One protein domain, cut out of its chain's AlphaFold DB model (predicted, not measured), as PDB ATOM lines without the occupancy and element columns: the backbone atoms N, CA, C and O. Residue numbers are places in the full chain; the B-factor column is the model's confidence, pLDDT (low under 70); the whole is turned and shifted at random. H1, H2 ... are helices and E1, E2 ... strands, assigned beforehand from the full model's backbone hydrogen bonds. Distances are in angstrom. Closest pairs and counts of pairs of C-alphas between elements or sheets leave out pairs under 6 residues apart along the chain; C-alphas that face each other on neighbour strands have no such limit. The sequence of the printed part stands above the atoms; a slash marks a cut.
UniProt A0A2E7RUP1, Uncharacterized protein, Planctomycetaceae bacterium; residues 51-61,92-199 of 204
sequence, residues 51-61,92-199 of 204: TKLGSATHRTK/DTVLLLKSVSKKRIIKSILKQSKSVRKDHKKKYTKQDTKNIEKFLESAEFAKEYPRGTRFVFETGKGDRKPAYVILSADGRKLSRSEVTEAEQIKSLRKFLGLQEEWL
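AT A GLANCE: This is residues 51 to 61 and 92 to 199 of the 204 residues of an uncharacterized protein of Planctomycetaceae bacterium (UniProt A0A2E7RUP1). A twisted, antiparallel sheet of five strands makes one side of this domain, and a helical hairpin of H1 and H2 makes the other. H3 crosses H2 at the end of the sheet where E3 and E5 finish, and the helices meet the sheet loosely: H2 and H3 only graze it. The printed part has 119 residues, with three named helices and five named strands in the order E1 E2 H1 H2 E3 E4 E5 H3; the sheet runs E1 E2 E3 E4 E5. The class is mixed, helices and strands; the whole is compact and rounded, with a radius of gyration of the C-alphas of 13.7 A and spans of 39 by 30 by 27 A.

IN THESE COORDINATES: The sheet holds E1, residues 55 to 61, 19.9 A long from C-alpha 55 at (15.999, 55.258, 12.072); E2, residues 92 to 96; E3, residues 150 to 154; E4, residues 163 to 167; and E5, residues 173 to 178. H1, residues 102 to 119, is 25.8 A long and begins at C-alpha 102 at (7.929, 45.518, 5.458). H2, residues 126 to 138, is 18.8 A long. H3, residues 182 to 193, is 16.5 A long and ends at C-alpha 193 at (13.721, 43.301, 28.446).

HOW THE PARTS SIT: E1 and E5 are the edge strands. E1 and E2 are antiparallel at 159 degrees, with N 58 and O 93 at 2.8 A, within hydrogen-bond range. E2 and E3 are antiparallel at 167 degrees, with N 94 and O 151 at 2.8 A. E3, E4 and E5 form a meander, each strand the antiparallel neighbour of the one before, in two hairpins; N 152 and O 165 are 2.8 A apart, N 164 and O 177 2.9 A. H3 grazes the sheet with residues 185 to 192, and H3 and E3 are near each other, with 5 pairs of C-alphas within 10 A. H2 grazes it with residues 135 to 138. H3, with residues 183 to 188 alone, touches H2, closest at the C-alphas of Asp 128 and Ser 187, 4.8 A, only just about perpendicular at 73 degrees. H1 and H2, a hairpin, touch at a shallow tilt of 15 degrees, opposite ways; their closest C-alphas, of Ser 113 and Thr 129, are 5.9 A apart. H1 is not on the sheet. In H1, H2 and H3 every O i to N i+4 pair is within hydrogen-bond range.

THE WHOLE: The two C-alphas farthest apart, of Lys 122 and Asp 170, are 41.0 A apart. Residues 62 to 91 are not printed, and C-alphas 61 and 92 are 9.0 A apart across this cut. The link from H2 to E3 is long, 11 residues; in it residues 144 to 145 pair antiparallel with residues 100 to 101. The mean pLDDT of the printed part is 85.0, with residues 51 to 55, 158 to 159 and 196 to 199 under 70.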
ATOM      1  N   THR A  51      20.344  56.571  17.420       66.69
ATOM      2  CA  THR A  51      20.131  56.604  15.961       66.69
ATOM      3  C   THR A  51      20.963  55.531  15.266       66.69
ATOM      4  O   THR A  51      22.159  55.393  15.514       66.69
ATOM      5  N   LYS A  52      20.337  54.749  14.377       61.47
ATOM      6  CA  LYS A  52      20.969  53.612  13.686       61.47
ATOM      7  C   LYS A  52      20.361  53.428  12.296       61.47
ATOM      8  O   LYS A  52      19.144  53.403  12.152       61.47
ATOM      9  N   LEU A  53      21.196  53.290  11.259       55.44
ATOM     10  CA  LEU A  53      20.810  52.955   9.869       55.44
ATOM     11  C   LEU A  53      19.779  53.879   9.168       55.44
ATOM     12  O   LEU A  53      19.258  53.521   8.103       55.44
ATOM     13  N   GLY A  54      19.514  55.079   9.693       60.97
ATOM     14  CA  GLY A  54      18.443  55.967   9.212       60.97
ATOM     15  C   GLY A  54      17.084  55.718   9.879       60.97
ATOM     16  O   GLY A  54      16.044  55.934   9.261       60.97
ATOM     17  N   SER A  55      17.110  55.250  11.121       64.31
ATOM     18  CA  SER A  55      15.999  55.258  12.072       64.31
ATOM     19  C   SER A  55      16.494  55.830  13.398       64.31
ATOM     20  O   SER A  55      17.620  55.526  13.804       64.31
ATOM     21  N   ALA A  56      15.671  56.647  14.048       76.00
ATOM     22  CA  ALA A  56      15.892  57.105  15.415       76.00
ATOM     23  C   ALA A  56      14.946  56.322  16.327       76.00
ATOM     24  O   ALA A  56      13.743  56.291  16.075       76.00
ATOM     25  N   THR A  57      15.478  55.666  17.349       77.69
ATOM     26  CA  THR A  57      14.695  54.868  18.291       77.69
ATOM     27  C   THR A  57      14.708  55.541  19.654       77.69
ATOM     28  O   THR A  57      15.767  55.926  20.144       77.69
ATOM     29  N   HIS A  58      13.531  55.679  20.253       77.88
ATOM     30  CA  HIS A  58      13.294  56.317  21.541       77.88
ATOM     31  C   HIS A  58      12.558  55.336  22.460       77.88
ATOM     32  O   HIS A  58      11.539  54.758  22.078       77.88
ATOM     33  N   ARG A  59      13.104  55.120  23.655       76.00
ATOM     34  CA  ARG A  59      12.703  54.071  24.592       76.00
ATOM     35  C   ARG A  59      12.211  54.676  25.892       76.00
ATOM     36  O   ARG A  59      12.961  55.383  26.562       76.00
ATOM     37  N   THR A  60      10.969  54.369  26.252       72.94
ATOM     38  CA  THR A  60      10.312  54.876  27.462       72.94
ATOM     39  C   THR A  60       9.805  53.743  28.345       72.94
ATOM     40  O   THR A  60       9.249  52.742  27.878       72.94
ATOM     41  N   LYS A  61      10.013  53.912  29.653       72.38
ATOM     42  CA  LYS A  61       9.548  53.024  30.717       72.38
ATOM     43  C   LYS A  61       8.471  53.759  31.516       72.38
ATOM     44  O   LYS A  61       8.617  54.933  31.842       72.38
ATOM     45  N   ASP A  92       9.231  50.693  22.974       85.38
ATOM     46  CA  ASP A  92      10.305  50.948  21.998       85.38
ATOM     47  C   ASP A  92       9.706  51.637  20.762       85.38
ATOM     48  O   ASP A  92       8.910  51.039  20.038       85.38
ATOM     49  N   THR A  93      10.033  52.916  20.550       85.62
ATOM     50  CA  THR A  93       9.457  53.756  19.485       85.62
ATOM     51  C   THR A  93      10.484  54.045  18.398       85.62
ATOM     52  O   THR A  93      11.384  54.859  18.590       85.62
ATOM     53  N   VAL A  94      10.341  53.419  17.230       84.25
ATOM     54  CA  VAL A  94      11.238  53.589  16.076       84.25
ATOM     55  C   VAL A  94      10.642  54.577  15.068       84.25
ATOM     56  O   VAL A  94       9.661  54.271  14.391       84.25
ATOM     57  N   LEU A  95      11.261  55.748  14.922       85.88
ATOM     58  CA  LEU A  95      10.969  56.739  13.884       85.88
ATOM     59  C   LEU A  95      11.758  56.428  12.603       85.88
ATOM     60  O   LEU A  95      12.991  56.351  12.616       85.88
ATOM     61  N   LEU A  96      11.062  56.316  11.469       85.12
ATOM     62  CA  LEU A  96      11.690  56.173  10.154       85.12
ATOM     63  C   LEU A  96      12.190  57.517   9.604       85.12
ATOM     64  O   LEU A  96      11.398  58.420   9.342       85.12
ATOM     65  N   LEU A  97      13.489  57.628   9.300       85.38
ATOM     66  CA  LEU A  97      14.058  58.826   8.656       85.38
ATOM     67  C   LEU A  97      14.017  58.759   7.111       85.38
ATOM     68  O   LEU A  97      14.432  59.701   6.441       85.38
ATOM     69  N   LYS A  98      13.492  57.666   6.540       88.38
ATOM     70  CA  LYS A  98      13.289  57.398   5.099       88.38
ATOM     71  C   LYS A  98      12.188  56.349   4.904       88.38
ATOM     72  O   LYS A  98      11.843  55.680   5.871       88.38
ATOM     73  N   SER A  99      11.680  56.167   3.687       89.06
ATOM     74  CA  SER A  99      10.715  55.093   3.393       89.06
ATOM     75  C   SER A  99      11.338  53.696   3.537       89.06
ATOM     76  O   SER A  99      12.534  53.508   3.279       89.06
ATOM     77  N   VAL A 100      10.554  52.724   4.016       89.31
ATOM     78  CA  VAL A 100      11.011  51.358   4.319       89.31
ATOM     79  C   VAL A 100       9.911  50.322   4.044       89.31
ATOM     80  O   VAL A 100       8.816  50.387   4.601       89.31
ATOM     81  N   SER A 101      10.234  49.292   3.253       90.50
ATOM     82  CA  SER A 101       9.353  48.143   2.999       90.50
ATOM     83  C   SER A 101       9.257  47.168   4.182       90.50
ATOM     84  O   SER A 101      10.225  46.978   4.928       90.50
ATOM     85  N   LYS A 102       8.124  46.460   4.332       88.75
ATOM     86  CA  LYS A 102       7.929  45.518   5.458       88.75
ATOM     87  C   LYS A 102       9.002  44.439   5.563       88.75
ATOM     88  O   LYS A 102       9.466  44.129   6.657       88.75
ATOM     89  N   LYS A 103       9.500  43.946   4.423       90.31
ATOM     90  CA  LYS A 103      10.604  42.972   4.353       90.31
ATOM     91  C   LYS A 103      11.884  43.491   5.027       90.31
ATOM     92  O   LYS A 103      12.644  42.699   5.579       90.31
ATOM     93  N   ARG A 104      12.124  44.809   5.018       88.56
ATOM     94  CA  ARG A 104      13.268  45.453   5.684       88.56
ATOM     95  C   ARG A 104      13.016  45.697   7.177       88.56
ATOM     96  O   ARG A 104      13.950  45.501   7.950       88.56
ATOM     97  N   ILE A 105      11.787  46.033   7.582       85.44
ATOM     98  CA  ILE A 105      11.379  46.135   9.000       85.44
ATOM     99  C   ILE A 105      11.527  44.773   9.691       85.44
ATOM    100  O   ILE A 105      12.319  44.636  10.622       85.44
ATOM    101  N   ILE A 106      10.865  43.740   9.161       88.88
ATOM    102  CA  ILE A 106      10.876  42.374   9.707       88.88
ATOM    103  C   ILE A 106      12.313  41.827   9.772       88.88
ATOM    104  O   ILE A 106      12.754  41.355  10.819       88.88
ATOM    105  N   LYS A 107      13.114  41.991   8.703       90.44
ATOM    106  CA  LYS A 107      14.538  41.596   8.697       90.44
ATOM    107  C   LYS A 107      15.379  42.346   9.744       90.44
ATOM    108  O   LYS A 107      16.349  41.775  10.240       90.44
ATOM    109  N   SER A 108      15.030  43.586  10.092       87.50
ATOM    110  CA  SER A 108      15.711  44.356  11.142       87.50
ATOM    111  C   SER A 108      15.393  43.812  12.537       87.50
ATOM    112  O   SER A 108      16.315  43.491  13.288       87.50
ATOM    113  N   ILE A 109      14.108  43.608  12.849       88.12
ATOM    114  CA  ILE A 109      13.655  43.081  14.149       88.12
ATOM    115  C   ILE A 109      14.192  41.659  14.366       88.12
ATOM    116  O   ILE A 109      14.740  41.341  15.421       88.12
ATOM    117  N   LEU A 110      14.158  40.811  13.333       91.19
ATOM    118  CA  LEU A 110      14.732  39.465  13.397       91.19
ATOM    119  C   LEU A 110      16.261  39.471  13.527       91.19
ATOM    120  O   LEU A 110      16.809  38.568  14.158       91.19
ATOM    121  N   LYS A 111      16.966  40.476  12.982       90.69
ATOM    122  CA  LYS A 111      18.406  40.652  13.234       90.69
ATOM    123  C   LYS A 111      18.658  41.025  14.697       90.69
ATOM    124  O   LYS A 111      19.522  40.411  15.315       90.69
ATOM    125  N   GLN A 112      17.883  41.952  15.263       87.25
ATOM    126  CA  GLN A 112      17.963  42.315  16.684       87.25
ATOM    127  C   GLN A 112      17.670  41.112  17.595       87.25
ATOM    128  O   GLN A 112      18.459  40.832  18.489       87.25
ATOM    129  N   SER A 113      16.609  40.336  17.337       90.62
ATOM    130  CA  SER A 113      16.298  39.111  18.099       90.62
ATOM    131  C   SER A 113      17.428  38.072  18.020       90.62
ATOM    132  O   SER A 113      17.759  37.420  19.012       90.62
ATOM    133  N   LYS A 114      18.078  37.939  16.854       92.06
ATOM    134  CA  LYS A 114      19.230  37.042  16.661       92.06
ATOM    135  C   LYS A 114      20.493  37.546  17.397       92.06
ATOM    136  O   LYS A 114      21.255  36.699  17.860       92.06
ATOM    137  N   SER A 115      20.667  38.861  17.590       89.56
ATOM    138  CA  SER A 115      21.665  39.442  18.514       89.56
ATOM    139  C   SER A 115      21.317  39.174  19.980       89.56
ATOM    140  O   SER A 115      22.070  38.474  20.642       89.56
ATOM    141  N   VAL A 116      20.130  39.571  20.457       89.00
ATOM    142  CA  VAL A 116      19.675  39.329  21.846       89.00
ATOM    143  C   VAL A 116      19.846  37.858  22.260       89.00
ATOM    144  O   VAL A 116      20.292  37.566  23.367       89.00
ATOM    145  N   ARG A 117      19.597  36.909  21.347       91.38
ATOM    146  CA  ARG A 117      19.872  35.478  21.568       91.38
ATOM    147  C   ARG A 117      21.362  35.116  21.664       91.38
ATOM    148  O   ARG A 117      21.710  34.206  22.410       91.38
ATOM    149  N   LYS A 118      22.237  35.748  20.877       90.06
ATOM    150  CA  LYS A 118      23.697  35.549  20.941       90.06
ATOM    151  C   LYS A 118      24.241  36.022  22.290       90.06
ATOM    152  O   LYS A 118      25.084  35.336  22.866       90.06
ATOM    153  N   ASP A 119      23.732  37.153  22.761       87.62
ATOM    154  CA  ASP A 119      24.295  37.900  23.880       87.62
ATOM    155  C   ASP A 119      23.675  37.442  25.225       87.62
ATOM    156  O   ASP A 119      24.371  37.338  26.232       87.62
ATOM    157  N   HIS A 120      22.408  36.992  25.228       87.62
ATOM    158  CA  HIS A 120      21.681  36.510  26.416       87.62
ATOM    159  C   HIS A 120      21.218  35.038  26.327       87.62
ATOM    160  O   HIS A 120      20.129  34.698  26.791       87.62
ATOM    161  N   LYS A 121      22.052  34.136  25.779       86.94
ATOM    162  CA  LYS A 121      21.744  32.703  25.509       86.94
ATOM    163  C   LYS A 121      21.001  31.937  26.619       86.94
ATOM    164  O   LYS A 121      20.213  31.050  26.307       86.94
ATOM    165  N   LYS A 122      21.264  32.240  27.901       88.31
ATOM    166  CA  LYS A 122      20.604  31.597  29.059       88.31
ATOM    167  C   LYS A 122      19.165  32.089  29.296       88.31
ATOM    168  O   LYS A 122      18.357  31.334  29.819       88.31
ATOM    169  N   LYS A 123      18.849  33.342  28.940       87.88
ATOM    170  CA  LYS A 123      17.536  33.984  29.161       87.88
ATOM    171  C   LYS A 123      16.678  34.056  27.881       87.88
ATOM    172  O   LYS A 123      15.454  34.143  27.969       87.88
ATOM    173  N   TYR A 124      17.300  33.993  26.698       91.94
ATOM    174  CA  TYR A 124      16.641  34.115  25.392       91.94
ATOM    175  C   TYR A 124      17.037  32.972  24.443       91.94
ATOM    176  O   TYR A 124      18.218  32.754  24.172       91.94
ATOM    177  N   THR A 125      16.052  32.245  23.905       94.75
ATOM    178  CA  THR A 125      16.255  30.964  23.198       94.75
ATOM    179  C   THR A 125      16.075  31.051  21.672       94.75
ATOM    180  O   THR A 125      15.678  32.073  21.109       94.75
ATOM    181  N   LYS A 126      16.333  29.941  20.957       95.56
ATOM    182  CA  LYS A 126      15.993  29.802  19.525       95.56
ATOM    183  C   LYS A 126      14.474  29.809  19.291       95.56
ATOM    184  O   LYS A 126      14.044  30.291  18.246       95.56
ATOM    185  N   GLN A 127      13.683  29.317  20.249       96.19
ATOM    186  CA  GLN A 127      12.224  29.354  20.164       96.19
ATOM    187  C   GLN A 127      11.693  30.777  20.362       96.19
ATOM    188  O   GLN A 127      10.811  31.191  19.619       96.19
ATOM    189  N   ASP A 128      12.309  31.573  21.242       94.50
ATOM    190  CA  ASP A 128      11.934  32.981  21.403       94.50
ATOM    191  C   ASP A 128      12.144  33.791  20.110       94.50
ATOM    192  O   ASP A 128      11.343  34.663  19.791       94.50
ATOM    193  N   THR A 129      13.173  33.492  19.301       94.81
ATOM    194  CA  THR A 129      13.286  34.071  17.946       94.81
ATOM    195  C   THR A 129      12.128  33.639  17.037       94.81
ATOM    196  O   THR A 129      11.545  34.493  16.377       94.81
ATOM    197  N   LYS A 130      11.775  32.343  17.007       95.88
ATOM    198  CA  LYS A 130      10.680  31.814  16.168       95.88
ATOM    199  C   LYS A 130       9.315  32.401  16.535       95.88
ATOM    200  O   LYS A 130       8.502  32.639  15.652       95.88
ATOM    201  N   ASN A 131       9.059  32.623  17.823       94.88
ATOM    202  CA  ASN A 131       7.801  33.194  18.299       94.88
ATOM    203  C   ASN A 131       7.625  34.644  17.801       94.88
ATOM    204  O   ASN A 131       6.525  35.023  17.409       94.88
ATOM    205  N   ILE A 132       8.713  35.423  17.728       92.50
ATOM    206  CA  ILE A 132       8.707  36.765  17.116       92.50
ATOM    207  C   ILE A 132       8.586  36.694  15.589       92.50
ATOM    208  O   ILE A 132       7.883  37.511  15.005       92.50
ATOM    209  N   GLU A 133       9.239  35.724  14.942       93.75
ATOM    210  CA  GLU A 133       9.126  35.474  13.494       93.75
ATOM    211  C   GLU A 133       7.652  35.241  13.113       93.75
ATOM    212  O   GLU A 133       7.108  36.015  12.329       93.75
ATOM    213  N   LYS A 134       6.962  34.329  13.815       92.31
ATOM    214  CA  LYS A 134       5.515  34.094  13.664       92.31
ATOM    215  C   LYS A 134       4.656  35.335  13.928       92.31
ATOM    216  O   LYS A 134       3.751  35.608  13.148       92.31
ATOM    217  N   PHE A 135       4.927  36.095  14.996       90.44
ATOM    218  CA  PHE A 135       4.174  37.321  15.295       90.44
ATOM    219  C   PHE A 135       4.262  38.340  14.146       90.44
ATOM    220  O   PHE A 135       3.250  38.886  13.707       90.44
ATOM    221  N   LEU A 136       5.474  38.569  13.632       88.75
ATOM    222  CA  LEU A 136       5.733  39.509  12.538       88.75
ATOM    223  C   LEU A 136       5.162  39.042  11.190       88.75
ATOM    224  O   LEU A 136       4.917  39.878  10.321       88.75
ATOM    225  N   GLU A 137       4.961  37.735  11.017       87.94
ATOM    226  CA  GLU A 137       4.272  37.138   9.868       87.94
ATOM    227  C   GLU A 137       2.744  37.261   9.983       87.94
ATOM    228  O   GLU A 137       2.090  37.534   8.979       87.94
ATOM    229  N   SER A 138       2.178  37.128  11.192       84.62
ATOM    230  CA  SER A 138       0.740  37.321  11.454       84.62
ATOM    231  C   SER A 138       0.299  38.788  11.514       84.62
ATOM    232  O   SER A 138      -0.884  39.082  11.371       84.62
ATOM    233  N   ALA A 139       1.224  39.720  11.751       82.81
ATOM    234  CA  ALA A 139       0.919  41.144  11.808       82.81
ATOM    235  C   ALA A 139       0.685  41.720  10.400       82.81
ATOM    236  O   ALA A 139       1.507  41.554   9.493       82.81
ATOM    237  N   GLU A 140      -0.413  42.461  10.227       82.31
ATOM    238  CA  GLU A 140      -0.854  43.031   8.946       82.31
ATOM    239  C   GLU A 140      -0.010  44.238   8.501       82.31
ATOM    240  O   GLU A 140      -0.464  45.379   8.394       82.31
ATOM    241  N   PHE A 141       1.270  43.996   8.228       85.19
ATOM    242  CA  PHE A 141       2.157  45.014   7.690       85.19
ATOM    243  C   PHE A 141       1.762  45.388   6.249       85.19
ATOM    244  O   PHE A 141       1.737  44.535   5.347       85.19
ATOM    245  N   ALA A 142       1.574  46.687   6.014       87.94
ATOM    246  CA  ALA A 142       1.504  47.291   4.687       87.94
ATOM    247  C   ALA A 142       2.801  47.029   3.897       87.94
ATOM    248  O   ALA A 142       3.859  46.762   4.470       87.94
ATOM    249  N   LYS A 143       2.737  47.083   2.560       89.44
ATOM    250  CA  LYS A 143       3.887  46.762   1.689       89.44
ATOM    251  C   LYS A 143       5.105  47.653   1.991       89.44
ATOM    252  O   LYS A 143       6.226  47.147   2.100       89.44
ATOM    253  N   GLU A 144       4.866  48.947   2.186       92.06
ATOM    254  CA  GLU A 144       5.863  49.968   2.504       92.06
ATOM    255  C   GLU A 144       5.285  51.058   3.412       92.06
ATOM    256  O   GLU A 144       4.076  51.278   3.435       92.06
ATOM    257  N   TYR A 145       6.170  51.713   4.165       89.56
ATOM    258  CA  TYR A 145       5.869  52.819   5.064       89.56
ATOM    259  C   TYR A 145       6.736  54.039   4.721       89.56
ATOM    260  O   TYR A 145       7.941  53.873   4.506       89.56
ATOM    261  N   PRO A 146       6.172  55.259   4.686       90.38
ATOM    262  CA  PRO A 146       6.911  56.472   4.350       90.38
ATOM    263  C   PRO A 146       7.837  56.944   5.482       90.38
ATOM    264  O   PRO A 146       7.696  56.555   6.648       90.38
ATOM    265  N   ARG A 147       8.751  57.865   5.145       89.94
ATOM    266  CA  ARG A 147       9.482  58.693   6.123       89.94
ATOM    267  C   ARG A 147       8.508  59.323   7.133       89.94
ATOM    268  O   ARG A 147       7.416  59.743   6.772       89.94
ATOM    269  N   GLY A 148       8.924  59.406   8.395       86.56
ATOM    270  CA  GLY A 148       8.134  59.967   9.493       86.56
ATOM    271  C   GLY A 148       7.233  58.957  10.209       86.56
ATOM    272  O   GLY A 148       6.826  59.225  11.336       86.56
ATOM    273  N   THR A 149       6.965  57.785   9.618       89.38
ATOM    274  CA  THR A 149       6.232  56.699  10.295       89.38
ATOM    275  C   THR A 149       6.924  56.322  11.608       89.38
ATOM    276  O   THR A 149       8.148  56.153  11.638       89.38
ATOM    277  N   ARG A 150       6.141  56.171  12.680       89.94
ATOM    278  CA  ARG A 150       6.595  55.735  14.007       89.94
ATOM    279  C   ARG A 150       6.057  54.335  14.289       89.94
ATOM    280  O   ARG A 150       4.854  54.105  14.206       89.94
ATOM    281  N   PHE A 151       6.943  53.420  14.656       86.81
ATOM    282  CA  PHE A 151       6.605  52.070  15.093       86.81
ATOM    283  C   PHE A 151       6.764  52.000  16.604       86.81
ATOM    284  O   PHE A 151       7.883  52.080  17.096       86.81
ATOM    285  N   VAL A 152       5.655  51.891  17.327       87.00
ATOM    286  CA  VAL A 152       5.606  51.874  18.790       87.00
ATOM    287  C   VAL A 152       5.333  50.441  19.231       87.00
ATOM    288  O   VAL A 152       4.237  49.921  19.023       87.00
ATOM    289  N   PHE A 153       6.328  49.790  19.826       86.75
ATOM    290  CA  PHE A 153       6.185  48.438  20.349       86.75
ATOM    291  C   PHE A 153       6.076  48.459  21.877       86.75
ATOM    292  O   PHE A 153       7.016  48.833  22.574       86.75
ATOM    293  N   GLU A 154       4.917  48.052  22.386       86.88
ATOM    294  CA  GLU A 154       4.575  48.021  23.807       86.88
ATOM    295  C   GLU A 154       4.695  46.590  24.357       86.88
ATOM    296  O   GLU A 154       4.126  45.665  23.778       86.88
ATOM    297  N   THR A 155       5.350  46.384  25.508       80.75
ATOM    298  CA  THR A 155       5.393  45.058  26.175       80.75
ATOM    299  C   THR A 155       4.052  44.602  26.745       80.75
ATOM    300  O   THR A 155       3.847  43.406  26.989       80.75
ATOM    301  N   GLY A 156       3.186  45.568  27.063       76.06
ATOM    302  CA  GLY A 156       2.117  45.370  28.036       76.06
ATOM    303  C   GLY A 156       2.646  44.897  29.404       76.06
ATOM    304  O   GLY A 156       3.861  44.859  29.631       76.06
ATOM    305  N   LYS A 157       1.724  44.542  30.300       71.69
ATOM    306  CA  LYS A 157       1.922  43.910  31.617       71.69
ATOM    307  C   LYS A 157       0.546  43.521  32.180       71.69
ATOM    308  O   LYS A 157      -0.450  44.075  31.725       71.69
ATOM    309  N   GLY A 158       0.492  42.526  33.071       69.75
ATOM    310  CA  GLY A 158      -0.770  41.942  33.527       69.75
ATOM    311  C   GLY A 158      -1.608  41.500  32.327       69.75
ATOM    312  O   GLY A 158      -1.057  40.968  31.347       69.75
ATOM    313  N   ASP A 159      -2.895  41.834  32.379       66.56
ATOM    314  CA  ASP A 159      -3.880  41.622  31.313       66.56
ATOM    315  C   ASP A 159      -3.616  42.462  30.054       66.56
ATOM    316  O   ASP A 159      -4.058  42.100  28.959       66.56
ATOM    317  N   ARG A 160      -2.858  43.567  30.158       75.38
ATOM    318  CA  ARG A 160      -2.454  44.340  28.976       75.38
ATOM    319  C   ARG A 160      -1.469  43.504  28.161       75.38
ATOM    320  O   ARG A 160      -0.293  43.338  28.513       75.38
ATOM    321  N   LYS A 161      -1.961  42.984  27.039       83.94
ATOM    322  CA  LYS A 161      -1.174  42.271  26.030       83.94
ATOM    323  C   LYS A 161      -0.113  43.206  25.421       83.94
ATOM    324  O   LYS A 161      -0.342  44.416  25.333       83.94
ATOM    325  N   PRO A 162       1.053  42.682  25.000       86.81
ATOM    326  CA  PRO A 162       1.959  43.430  24.149       86.81
ATOM    327  C   PRO A 162       1.260  43.801  22.843       86.81
ATOM    328  O   PRO A 162       0.427  43.047  22.335       86.81
ATOM    329  N   ALA A 163       1.624  44.949  22.287       87.81
ATOM    330  CA  ALA A 163       1.010  45.461  21.075       87.81
ATOM    331  C   ALA A 163       2.026  46.190  20.204       87.81
ATOM    332  O   ALA A 163       2.862  46.952  20.689       87.81
ATOM    333  N   TYR A 164       1.923  45.971  18.899       86.38
ATOM    334  CA  TYR A 164       2.712  46.658  17.892       86.38
ATOM    335  C   TYR A 164       1.815  47.685  17.197       86.38
ATOM    336  O   TYR A 164       0.890  47.332  16.464       86.38
ATOM    337  N   VAL A 165       2.035  48.963  17.499       89.12
ATOM    338  CA  VAL A 165       1.243  50.101  17.017       89.12
ATOM    339  C   VAL A 165       2.039  50.847  15.954       89.12
ATOM    340  O   VAL A 165       3.230  51.102  16.123       89.12
ATOM    341  N   ILE A 166       1.381  51.235  14.865       89.12
ATOM    342  CA  ILE A 166       2.006  52.012  13.794       89.12
ATOM    343  C   ILE A 166       1.286  53.353  13.684       89.12
ATOM    344  O   ILE A 166       0.064  53.393  13.540       89.12
ATOM    345  N   LEU A 167       2.047  54.445  13.744       90.56
ATOM    346  CA  LEU A 167       1.566  55.814  13.574       90.56
ATOM    347  C   LEU A 167       2.187  56.432  12.316       90.56
ATOM    348  O   LEU A 167       3.369  56.223  12.034       90.56
ATOM    349  N   SER A 168       1.424  57.232  11.581       89.06
ATOM    350  CA  SER A 168       1.912  58.034  10.455       89.06
ATOM    351  C   SER A 168       2.818  59.193  10.908       89.06
ATOM    352  O   SER A 168       3.028  59.429  12.103       89.06
ATOM    353  N   ALA A 169       3.370  59.945   9.948       87.38
ATOM    354  CA  ALA A 169       4.236  61.099  10.210       87.38
ATOM    355  C   ALA A 169       3.553  62.199  11.049       87.38
ATOM    356  O   ALA A 169       4.162  62.733  11.978       87.38
ATOM    357  N   ASP A 170       2.270  62.449  10.799       88.12
ATOM    358  CA  ASP A 170       1.389  63.354  11.548       88.12
ATOM    359  C   ASP A 170       0.767  62.716  12.812       88.12
ATOM    360  O   ASP A 170      -0.046  63.337  13.484       88.12
ATOM    361  N   GLY A 171       1.156  61.485  13.166       83.62
ATOM    362  CA  GLY A 171       0.779  60.834  14.425       83.62
ATOM    363  C   GLY A 171      -0.552  60.076  14.415       83.62
ATOM    364  O   GLY A 171      -0.864  59.417  15.406       83.62
ATOM    365  N   ARG A 172      -1.316  60.091  13.312       89.94
ATOM    366  CA  ARG A 172      -2.537  59.276  13.185       89.94
ATOM    367  C   ARG A 172      -2.207  57.780  13.271       89.94
ATOM    368  O   ARG A 172      -1.232  57.296  12.699       89.94
ATOM    369  N   LYS A 173      -3.035  57.027  13.999       91.38
ATOM    370  CA  LYS A 173      -2.893  55.576  14.184       91.38
ATOM    371  C   LYS A 173      -3.261  54.844  12.890       91.38
ATOM    372  O   LYS A 173      -4.426  54.830  12.510       91.38
ATOM    373  N   LEU A 174      -2.275  54.220  12.248       87.06
ATOM    374  CA  LEU A 174      -2.448  53.412  11.037       87.06
ATOM    375  C   LEU A 174      -2.862  51.972  11.364       87.06
ATOM    376  O   LEU A 174      -3.705  51.408  10.677       87.06
ATOM    377  N   SER A 175      -2.286  51.371  12.411       88.69
ATOM    378  CA  SER A 175      -2.678  50.035  12.876       88.69
ATOM    379  C   SER A 175      -2.301  49.784  14.339       88.69
ATOM    380  O   SER A 175      -1.541  50.540  14.954       88.69
ATOM    381  N   ARG A 176      -2.856  48.710  14.912       89.88
ATOM    382  CA  ARG A 176      -2.443  48.111  16.187       89.88
ATOM    383  C   ARG A 176      -2.659  46.605  16.104       89.88
ATOM    384  O   ARG A 176      -3.802  46.170  16.035       89.88
ATOM    385  N   SER A 177      -1.578  45.837  16.140       88.44
ATOM    386  CA  SER A 177      -1.614  44.376  16.234       88.44
ATOM    387  C   SER A 177      -1.291  43.973  17.669       88.44
ATOM    388  O   SER A 177      -0.159  44.151  18.121       88.44
ATOM    389  N   GLU A 178      -2.287  43.482  18.406       88.75
ATOM    390  CA  GLU A 178      -2.083  42.937  19.752       88.75
ATOM    391  C   GLU A 178      -1.662  41.468  19.691       88.75
ATOM    392  O   GLU A 178      -2.086  40.718  18.813       88.75
ATOM    393  N   VAL A 179      -0.821  41.053  20.634       87.00
ATOM    394  CA  VAL A 179      -0.311  39.683  20.705       87.00
ATOM    395  C   VAL A 179      -1.272  38.837  21.537       87.00
ATOM    396  O   VAL A 179      -1.383  39.030  22.747       87.00
ATOM    397  N   THR A 180      -1.958  37.887  20.907       87.62
ATOM    398  CA  THR A 180      -2.887  36.963  21.580       87.62
ATOM    399  C   THR A 180      -2.186  35.753  22.198       87.62
ATOM    400  O   THR A 180      -2.545  35.329  23.293       87.62
ATOM    401  N   GLU A 181      -1.178  35.216  21.512       90.94
ATOM    402  CA  GLU A 181      -0.519  33.947  21.841       90.94
ATOM    403  C   GLU A 181       0.425  34.053  23.047       90.94
ATOM    404  O   GLU A 181       1.448  34.737  22.982       90.94
ATOM    405  N   ALA A 182       0.154  33.315  24.127       89.75
ATOM    406  CA  ALA A 182       0.898  33.410  25.391       89.75
ATOM    407  C   ALA A 182       2.426  33.220  25.247       89.75
ATOM    408  O   ALA A 182       3.212  33.963  25.839       89.75
ATOM    409  N   GLU A 183       2.873  32.277  24.413       91.00
ATOM    410  CA  GLU A 183       4.307  32.071  24.156       91.00
ATOM    411  C   GLU A 183       4.920  33.170  23.267       91.00
ATOM    412  O   GLU A 183       6.097  33.496  23.426       91.00
ATOM    413  N   GLN A 184       4.137  33.826  22.400       90.88
ATOM    414  CA  GLN A 184       4.593  35.045  21.721       90.88
ATOM    415  C   GLN A 184       4.716  36.201  22.719       90.88
ATOM    416  O   GLN A 184       5.759  36.854  22.743       90.88
ATOM    417  N   ILE A 185       3.720  36.407  23.595       89.62
ATOM    418  CA  ILE A 185       3.731  37.429  24.660       89.62
ATOM    419  C   ILE A 185       5.007  37.316  25.501       89.62
ATOM    420  O   ILE A 185       5.726  38.297  25.697       89.62
ATOM    421  N   LYS A 186       5.317  36.101  25.955       89.31
ATOM    422  CA  LYS A 186       6.492  35.764  26.768       89.31
ATOM    423  C   LYS A 186       7.806  36.070  26.045       89.31
ATOM    424  O   LYS A 186       8.666  36.753  26.600       89.31
ATOM    425  N   SER A 187       7.955  35.633  24.793       91.38
ATOM    426  CA  SER A 187       9.153  35.904  23.982       91.38
ATOM    427  C   SER A 187       9.329  37.387  23.637       91.38
ATOM    428  O   SER A 187      10.454  37.884  23.604       91.38
ATOM    429  N   LEU A 188       8.229  38.110  23.430       89.19
ATOM    430  CA  LEU A 188       8.212  39.539  23.123       89.19
ATOM    431  C   LEU A 188       8.554  40.404  24.345       89.19
ATOM    432  O   LEU A 188       9.392  41.303  24.233       89.19
ATOM    433  N   ARG A 189       8.008  40.082  25.528       87.06
ATOM    434  CA  ARG A 189       8.392  40.710  26.808       87.06
ATOM    435  C   ARG A 189       9.887  40.484  27.107       87.06
ATOM    436  O   ARG A 189      10.595  41.450  27.390       87.06
ATOM    437  N   LYS A 190      10.409  39.257  26.920       88.38
ATOM    438  CA  LYS A 190      11.862  38.971  26.998       88.38
ATOM    439  C   LYS A 190      12.690  39.796  26.006       88.38
ATOM    440  O   LYS A 190      13.766  40.258  26.365       88.38
ATOM    441  N   PHE A 191      12.241  39.937  24.756       88.19
ATOM    442  CA  PHE A 191      13.023  40.591  23.701       88.19
ATOM    443  C   PHE A 191      13.290  42.067  23.999       88.19
ATOM    444  O   PHE A 191      14.436  42.490  23.878       88.19
ATOM    445  N   LEU A 192      12.281  42.825  24.442       84.00
ATOM    446  CA  LEU A 192      12.506  44.202  24.899       84.00
ATOM    447  C   LEU A 192      13.294  44.246  26.213       84.00
ATOM    448  O   LEU A 192      14.223  45.039  26.329       84.00
ATOM    449  N   GLY A 193      12.998  43.361  27.170       80.06
ATOM    450  CA  GLY A 193      13.721  43.301  28.446       80.06
ATOM    451  C   GLY A 193      15.217  42.961  28.338       80.06
ATOM    452  O   GLY A 193      15.967  43.274  29.256       80.06
ATOM    453  N   LEU A 194      15.654  42.344  27.232       81.62
ATOM    454  CA  LEU A 194      17.031  41.881  26.993       81.62
ATOM    455  C   LEU A 194      17.706  42.554  25.780       81.62
ATOM    456  O   LEU A 194      18.724  42.078  25.286       81.62
ATOM    457  N   GLN A 195      17.155  43.650  25.261       76.06
ATOM    458  CA  GLN A 195      17.843  44.478  24.266       76.06
ATOM    459  C   GLN A 195      18.882  45.363  24.979       76.06
ATOM    460  O   GLN A 195      18.498  46.303  25.666       76.06
ATOM    461  N   GLU A 196      20.181  45.107  24.782       57.22
ATOM    462  CA  GLU A 196      21.301  45.726  25.526       57.22
ATOM    463  C   GLU A 196      21.185  47.241  25.809       57.22
ATOM    464  O   GLU A 196      21.473  47.691  26.914       57.22
ATOM    465  N   GLU A 197      20.770  48.035  24.815       57.50
ATOM    466  CA  GLU A 197      20.613  49.498  24.909       57.50
ATOM    467  C   GLU A 197      19.516  49.931  25.928       57.50
ATOM    468  O   GLU A 197      19.445  51.104  26.265       57.50
ATOM    469  N   TRP A 198      18.676  49.020  26.454       57.62
ATOM    470  CA  TRP A 198      17.790  49.283  27.609       57.62
ATOM    471  C   TRP A 198      18.499  49.162  28.962       57.62
ATOM    472  O   TRP A 198      17.952  49.639  29.946       57.62
ATOM    473  N   LEU A 199      19.650  48.489  29.037       50.38
ATOM    474  CA  LEU A 199      20.356  48.188  30.292       50.38
ATOM    475  C   LEU A 199      21.645  49.015  30.427       50.38
ATOM    476  O   LEU A 199      21.958  49.510  31.505       50.38
TER     477      LEU A 199